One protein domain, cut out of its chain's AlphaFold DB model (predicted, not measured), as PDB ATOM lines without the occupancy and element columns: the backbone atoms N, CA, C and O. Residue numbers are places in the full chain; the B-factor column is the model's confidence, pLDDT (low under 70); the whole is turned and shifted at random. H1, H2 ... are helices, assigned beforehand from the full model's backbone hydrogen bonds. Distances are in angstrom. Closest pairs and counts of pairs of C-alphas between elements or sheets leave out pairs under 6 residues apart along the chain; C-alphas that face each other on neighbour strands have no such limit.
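Overview. This is residues 4 to 54 of the 93 residues of an uncharacterized protein of Cytobacillus horneckiae (UniProt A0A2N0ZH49). The backbone makes a loose, flat ring with an arm: after a small turn at residues 7 to 12, H1 forms one side, the link after it leads round to H2 on the opposite side, and the link after H2 comes back toward the first printed residues. H1 and H2 run in nearly opposite senses across the ring, and beyond it residues 47 to 54, with most of H3, stick out as an arm that adds to the length. No helix touches another. The printed part has 51 residues, with three named helices in the order H1, H2, H3 and no named strand; its class is all helix, though under half of the residues, 21 of 51, are in named elements. The whole is loose, with a radius of gyration of the C-alphas of 13.8 A, and its C-alphas span 43 by 24 by 11 A.

Arrangement. From Leu 4 the printed part first reaches a short antiparallel pairing of residues 7 to 8 with residues 11 to 12, stretches too short to be named strands. H1, residues 13 to 19, follows. A short link of 10 residues joins it to H2, residues 30 to 36. H1 and H2 are apart, with no C-alpha of the one within 8 A of the other. A short link of 9 residues joins H2 to H3, residues 46 to 52. H3 is apart from H2 and also from H1, with no C-alpha of H3 within 8 A of either helix. Residues 47 to 54, of which 47 to 52 belong to H3, stand free: no C-alpha 8 or more residues away along the chain is within 10 A. In H1, H2 and H3 every O i to N i+4 pair is within hydrogen-bond range.

Along the chain. H1 goes from C-alpha 13 at (4.874, -10.870, -0.051) to C-alpha 19 at (10.818, -15.060, 6.610), 9.9 A, with z rising. H2 goes from C-alpha 30 at (-1.387, -25.982, 13.928) to C-alpha 36 at (-4.355, -23.566, 4.509), 10.2 A, with z falling. H3 covers 10.0 A and ends with C-alpha 52 at (-13.383, -0.243, -11.882).

Size, cuts and confidence. The outline is flat. The two C-alphas farthest apart are those of Asp 28 and Asn 53, at 42.7 A, while those of Leu 4 and Arg 54, the first and last printed, are 20.8 A apart. Without residues 47 to 54 the body has 43 residues and spans 33 by 21 by 11 A. The printed part has no cut, and neither link between helices is long. The mean pLDDT of the printed part is 89.4, and no printed residue is under 70.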
ATOM      1  N   LEU A   4      -4.433  -9.339  -2.120       88.88
ATOM      2  CA  LEU A   4      -3.194  -9.093  -1.385       88.88
ATOM      3  C   LEU A   4      -2.204  -8.293  -2.244       88.88
ATOM      4  O   LEU A   4      -2.111  -8.513  -3.449       88.88
ATOM      5  N   PRO A   5      -1.444  -7.355  -1.660       89.31
ATOM      6  CA  PRO A   5      -0.410  -6.650  -2.403       89.31
ATOM      7  C   PRO A   5       0.748  -7.595  -2.749       89.31
ATOM      8  O   PRO A   5       1.121  -8.450  -1.949       89.31
ATOM      9  N   LEU A   6       1.374  -7.388  -3.910       91.12
ATOM     10  CA  LEU A   6       2.583  -8.127  -4.297       91.12
ATOM     11  C   LEU A   6       3.797  -7.766  -3.431       91.12
ATOM     12  O   LEU A   6       4.721  -8.569  -3.300       91.12
ATOM     13  N   ARG A   7       3.809  -6.561  -2.843       92.75
ATOM     14  CA  ARG A   7       4.908  -6.052  -2.014       92.75
ATOM     15  C   ARG A   7       4.398  -5.459  -0.704       92.75
ATOM     16  O   ARG A   7       3.400  -4.740  -0.688       92.75
ATOM     17  N   ILE A   8       5.127  -5.723   0.376       92.69
ATOM     18  CA  ILE A   8       4.935  -5.154   1.714       92.69
ATOM     19  C   ILE A   8       6.291  -4.597   2.157       92.69
ATOM     20  O   ILE A   8       7.303  -5.285   2.040       92.69
ATOM     21  N   MET A   9       6.335  -3.337   2.605       93.44
ATOM     22  CA  MET A   9       7.568  -2.666   3.065       93.44
ATOM     23  C   MET A   9       8.762  -2.825   2.093       93.44
ATOM     24  O   MET A   9       9.884  -3.121   2.490       93.44
ATOM     25  N   GLY A  10       8.510  -2.697   0.784       93.62
ATOM     26  CA  GLY A  10       9.539  -2.778  -0.265       93.62
ATOM     27  C   GLY A  10       9.994  -4.193  -0.660       93.62
ATOM     28  O   GLY A  10      10.654  -4.358  -1.691       93.62
ATOM     29  N   LYS A  11       9.600  -5.232   0.084       95.56
ATOM     30  CA  LYS A  11       9.891  -6.643  -0.227       95.56
ATOM     31  C   LYS A  11       8.652  -7.360  -0.758       95.56
ATOM     32  O   LYS A  11       7.534  -6.899  -0.541       95.56
ATOM     33  N   SER A  12       8.838  -8.448  -1.507       93.94
ATOM     34  CA  SER A  12       7.707  -9.231  -2.020       93.94
ATOM     35  C   SER A  12       6.937  -9.877  -0.867       93.94
ATOM     36  O   SER A  12       7.501 -10.174   0.182       93.94
ATOM     37  N   LEU A  13       5.640 -10.116  -1.041       91.88
ATOM     38  CA  LEU A  13       4.874 -10.870  -0.051       91.88
ATOM     39  C   LEU A  13       5.466 -12.273   0.167       91.88
ATOM     40  O   LEU A  13       5.539 -12.726   1.304       91.88
ATOM     41  N   PHE A  14       5.949 -12.918  -0.897       92.00
ATOM     42  CA  PHE A  14       6.631 -14.210  -0.814       92.00
ATOM     43  C   PHE A  14       7.890 -14.157   0.055       92.00
ATOM     44  O   PHE A  14       8.098 -15.069   0.844       92.00
ATOM     45  N   PHE A  15       8.668 -13.067  -0.005       94.62
ATOM     46  CA  PHE A  15       9.794 -12.853   0.908       94.62
ATOM     47  C   PHE A  15       9.336 -12.851   2.370       94.62
ATOM     48  O   PHE A  15       9.962 -13.471   3.219       94.62
ATOM     49  N   TRP A  16       8.218 -12.197   2.685       93.69
ATOM     50  CA  TRP A  16       7.696 -12.214   4.052       93.69
ATOM     51  C   TRP A  16       7.171 -13.591   4.460       93.69
ATOM     52  O   TRP A  16       7.447 -14.036   5.569       93.69
ATOM     53  N   LEU A  17       6.448 -14.289   3.578       91.69
ATOM     54  CA  LEU A  17       5.987 -15.658   3.841       91.69
ATOM     55  C   LEU A  17       7.159 -16.608   4.115       91.69
ATOM     56  O   LEU A  17       7.052 -17.470   4.987       91.69
ATOM     57  N   ASP A  18       8.268 -16.418   3.406       93.50
ATOM     58  CA  ASP A  18       9.523 -17.134   3.606       93.50
ATOM     59  C   ASP A  18      10.168 -16.808   4.964       93.50
ATOM     60  O   ASP A  18      10.421 -17.708   5.765       93.50
ATOM     61  N   VAL A  19      10.308 -15.519   5.300       95.06
ATOM     62  CA  VAL A  19      10.818 -15.060   6.610       95.06
ATOM     63  C   VAL A  19      10.007 -15.647   7.773       95.06
ATOM     64  O   VAL A  19      10.572 -16.041   8.794       95.06
ATOM     65  N   PHE A  20       8.686 -15.767   7.620       90.94
ATOM     66  CA  PHE A  20       7.807 -16.388   8.617       90.94
ATOM     67  C   PHE A  20       7.746 -17.925   8.535       90.94
ATOM     68  O   PHE A  20       7.005 -18.545   9.303       90.94
ATOM     69  N   LYS A  21       8.511 -18.548   7.629       89.31
ATOM     70  CA  LYS A  21       8.534 -19.990   7.330       89.31
ATOM     71  C   LYS A  21       7.162 -20.578   6.981       89.31
ATOM     72  O   LYS A  21       6.939 -21.775   7.141       89.31
ATOM     73  N   LEU A  22       6.237 -19.751   6.496       88.81
ATOM     74  CA  LEU A  22       4.890 -20.176   6.109       88.81
ATOM     75  C   LEU A  22       4.876 -20.919   4.770       88.81
ATOM     76  O   LEU A  22       3.968 -21.709   4.543       88.81
ATOM     77  N   LEU A  23       5.878 -20.716   3.910       85.50
ATOM     78  CA  LEU A  23       6.003 -21.468   2.654       85.50
ATOM     79  C   LEU A  23       6.359 -22.945   2.876       85.50
ATOM     80  O   LEU A  23       6.022 -23.785   2.049       85.50
ATOM     81  N   TYR A  24       7.020 -23.256   3.992       86.56
ATOM     82  CA  TYR A  24       7.561 -24.588   4.282       86.56
ATOM     83  C   TYR A  24       6.872 -25.279   5.458       86.56
ATOM     84  O   TYR A  24       7.312 -26.337   5.906       86.56
ATOM     85  N   VAL A  25       5.832 -24.664   6.020       88.12
ATOM     86  CA  VAL A  25       5.156 -25.219   7.188       88.12
ATOM     87  C   VAL A  25       4.347 -26.456   6.785       88.12
ATOM     88  O   VAL A  25       3.534 -26.408   5.862       88.12
ATOM     89  N   GLY A  26       4.549 -27.563   7.503       87.00
ATOM     90  CA  GLY A  26       3.782 -28.790   7.299       87.00
ATOM     91  C   GLY A  26       2.279 -28.561   7.480       87.00
ATOM     92  O   GLY A  26       1.848 -27.845   8.397       87.00
ATOM     93  N   SER A  27       1.484 -29.176   6.602       85.19
ATOM     94  CA  SER A  27       0.014 -29.124   6.589       85.19
ATOM     95  C   SER A  27      -0.632 -29.718   7.843       85.19
ATOM     96  O   SER A  27      -1.773 -29.411   8.184       85.19
ATOM     97  N   ASP A  28       0.104 -30.558   8.556       90.44
ATOM     98  CA  ASP A  28      -0.263 -31.248   9.783       90.44
ATOM     99  C   ASP A  28      -0.119 -30.365  11.036       90.44
ATOM    100  O   ASP A  28      -0.834 -30.560  12.027       90.44
ATOM    101  N   THR A  29       0.735 -29.342  10.983       91.56
ATOM    102  CA  THR A  29       0.985 -28.429  12.104       91.56
ATOM    103  C   THR A  29      -0.184 -27.466  12.350       91.56
ATOM    104  O   THR A  29      -0.922 -27.089  11.439       91.56
ATOM    105  N   LYS A  30      -0.337 -26.970  13.589       91.12
ATOM    106  CA  LYS A  30      -1.387 -25.982  13.928       91.12
ATOM    107  C   LYS A  30      -1.316 -24.722  13.051       91.12
ATOM    108  O   LYS A  30      -2.350 -24.219  12.619       91.12
ATOM    109  N   ARG A  31      -0.100 -24.227  12.783       89.25
ATOM    110  CA  ARG A  31       0.136 -23.038  11.947       89.25
ATOM    111  C   ARG A  31      -0.150 -23.320  10.471       89.25
ATOM    112  O   ARG A  31      -0.813 -22.506   9.837       89.25
ATOM    113  N   GLY A  32       0.262 -24.480   9.955       89.88
ATOM    114  CA  GLY A  32      -0.034 -24.899   8.584       89.88
ATOM    115  C   GLY A  32      -1.526 -25.096   8.335       89.88
ATOM    116  O   GLY A  32      -2.063 -24.518   7.395       89.88
ATOM    117  N   LYS A  33      -2.240 -25.778   9.239       90.62
ATOM    118  CA  LYS A  33      -3.708 -25.913   9.169       90.62
ATOM    119  C   LYS A  33      -4.418 -24.563   9.170       90.62
ATOM    120  O   LYS A  33      -5.401 -24.384   8.460       90.62
ATOM    121  N   TRP A  34      -3.949 -23.612   9.977       90.94
ATOM    122  CA  TRP A  34      -4.502 -22.257   9.984       90.94
ATOM    123  C   TRP A  34      -4.233 -21.511   8.668       90.94
ATOM    124  O   TRP A  34      -5.135 -20.838   8.164       90.94
ATOM    125  N   PHE A  35      -3.031 -21.655   8.103       88.81
ATOM    126  CA  PHE A  35      -2.638 -21.015   6.846       88.81
ATOM    127  C   PHE A  35      -3.408 -21.585   5.647       88.81
ATOM    128  O   PHE A  35      -3.938 -20.818   4.853       88.81
ATOM    129  N   GLN A  36      -3.581 -22.906   5.570       85.12
ATOM    130  CA  GLN A  36      -4.355 -23.566   4.509       85.12
ATOM    131  C   GLN A  36      -5.843 -23.220   4.523       85.12
ATOM    132  O   GLN A  36      -6.494 -23.222   3.486       85.12
ATOM    133  N   LYS A  37      -6.398 -22.914   5.698       86.56
ATOM    134  CA  LYS A  37      -7.786 -22.453   5.820       86.56
ATOM    135  C   LYS A  37      -7.993 -21.030   5.299       86.56
ATOM    136  O   LYS A  37      -9.133 -20.578   5.225       86.56
ATOM    137  N   GLN A  38      -6.925 -20.294   4.991       83.75
ATOM    138  CA  GLN A  38      -7.059 -18.985   4.368       83.75
ATOM    139  C   GLN A  38      -7.441 -19.161   2.898       83.75
ATOM    140  O   GLN A  38      -6.830 -19.947   2.184       83.75
ATOM    141  N   ASN A  39      -8.434 -18.400   2.437       78.25
ATOM    142  CA  ASN A  39      -8.768 -18.350   1.014       78.25
ATOM    143  C   ASN A  39      -7.551 -17.902   0.203       78.25
ATOM    144  O   ASN A  39      -6.917 -16.914   0.592       78.25
ATOM    145  N   ASP A  40      -7.303 -18.562  -0.929       78.31
ATOM    146  CA  ASP A  40      -6.253 -18.175  -1.869       78.31
ATOM    147  C   ASP A  40      -6.532 -16.755  -2.397       78.31
ATOM    148  O   ASP A  40      -7.565 -16.513  -3.041       78.31
ATOM    149  N   PRO A  41      -5.712 -15.757  -2.024       83.31
ATOM    150  CA  PRO A  41      -5.966 -14.389  -2.414       83.31
ATOM    151  C   PRO A  41      -5.465 -14.130  -3.832       83.31
ATOM    152  O   PRO A  41      -4.442 -14.646  -4.265       83.31
ATOM    153  N   ILE A  42      -6.120 -13.203  -4.528       86.31
ATOM    154  CA  ILE A  42      -5.553 -12.674  -5.768       86.31
ATOM    155  C   ILE A  42      -4.440 -11.699  -5.395       86.31
ATOM    156  O   ILE A  42      -4.675 -10.722  -4.675       86.31
ATOM    157  N   PHE A  43      -3.228 -11.965  -5.869       87.12
ATOM    158  CA  PHE A  43      -2.089 -11.083  -5.664       87.12
ATOM    159  C   PHE A  43      -2.083  -9.951  -6.696       87.12
ATOM    160  O   PHE A  43      -2.291 -10.181  -7.882       87.12
ATOM    161  N   GLY A  44      -1.809  -8.730  -6.240       85.88
ATOM    162  CA  GLY A  44      -1.790  -7.532  -7.081       85.88
ATOM    163  C   GLY A  44      -3.067  -6.700  -6.970       85.88
ATOM    164  O   GLY A  44      -4.147  -7.199  -6.659       85.88
ATOM    165  N   LYS A  45      -2.947  -5.386  -7.168       84.12
ATOM    166  CA  LYS A  45      -4.073  -4.433  -7.084       84.12
ATOM    167  C   LYS A  45      -4.628  -4.054  -8.459       84.12
ATOM    168  O   LYS A  45      -5.690  -3.438  -8.536       84.12
ATOM    169  N   GLU A  46      -3.939  -4.443  -9.520       87.56
ATOM    170  CA  GLU A  46      -4.161  -4.051 -10.908       87.56
ATOM    171  C   GLU A  46      -5.546  -4.501 -11.381       87.56
ATOM    172  O   GLU A  46      -6.297  -3.714 -11.951       87.56
ATOM    173  N   ILE A  47      -5.956  -5.726 -11.034       87.88
ATOM    174  CA  ILE A  47      -7.275  -6.253 -11.404       87.88
ATOM    175  C   ILE A  47      -8.425  -5.387 -10.872       87.88
ATOM    176  O   ILE A  47      -9.438  -5.218 -11.544       87.88
ATOM    177  N   ARG A  48      -8.270  -4.787  -9.683       86.69
ATOM    178  CA  ARG A  48      -9.295  -3.908  -9.107       86.69
ATOM    179  C   ARG A  48      -9.457  -2.644  -9.945       86.69
ATOM    180  O   ARG A  48     -10.590  -2.240 -10.182       86.69
ATOM    181  N   LEU A  49      -8.341  -2.066 -10.391       89.56
ATOM    182  CA  LEU A  49      -8.323  -0.891 -11.260       89.56
ATOM    183  C   LEU A  49      -8.950  -1.210 -12.626       89.56
ATOM    184  O   LEU A  49      -9.768  -0.452 -13.138       89.56
ATOM    185  N   HIS A  50      -8.620  -2.365 -13.199       92.81
ATOM    186  CA  HIS A  50      -9.170  -2.776 -14.488       92.81
ATOM    187  C   HIS A  50     -10.676  -3.057 -14.445       92.81
ATOM    188  O   HIS A  50     -11.380  -2.712 -15.398       92.81
ATOM    189  N   ILE A  51     -11.174  -3.627 -13.342       91.62
ATOM    190  CA  ILE A  51     -12.610  -3.827 -13.111       91.62
ATOM    191  C   ILE A  51     -13.320  -2.483 -12.900       91.62
ATOM    192  O   ILE A  51     -14.367  -2.257 -13.504       91.62
ATOM    193  N   SER A  52     -12.765  -1.564 -12.096       90.81
ATOM    194  CA  SER A  52     -13.383  -0.243 -11.882       90.81
ATOM    195  C   SER A  52     -13.462   0.568 -13.171       90.81
ATOM    196  O   SER A  52     -14.466   1.229 -13.423       90.81
ATOM    197  N   ASN A  53     -12.440   0.454 -14.019       95.50
ATOM    198  CA  ASN A  53     -12.372   1.131 -15.312       95.50
ATOM    199  C   ASN A  53     -13.142   0.388 -16.417       95.50
ATOM    200  O   ASN A  53     -13.067   0.784 -17.575       95.50
ATOM    201  N   ARG A  54     -13.857  -0.701 -16.087       92.88
ATOM    202  CA  ARG A  54     -14.637  -1.541 -17.018       92.88
ATOM    203  C   ARG A  54     -13.842  -2.137 -18.187       92.88
ATOM    204  O   ARG A  54     -14.432  -2.626 -19.141       92.88
TER     205      ARG A  54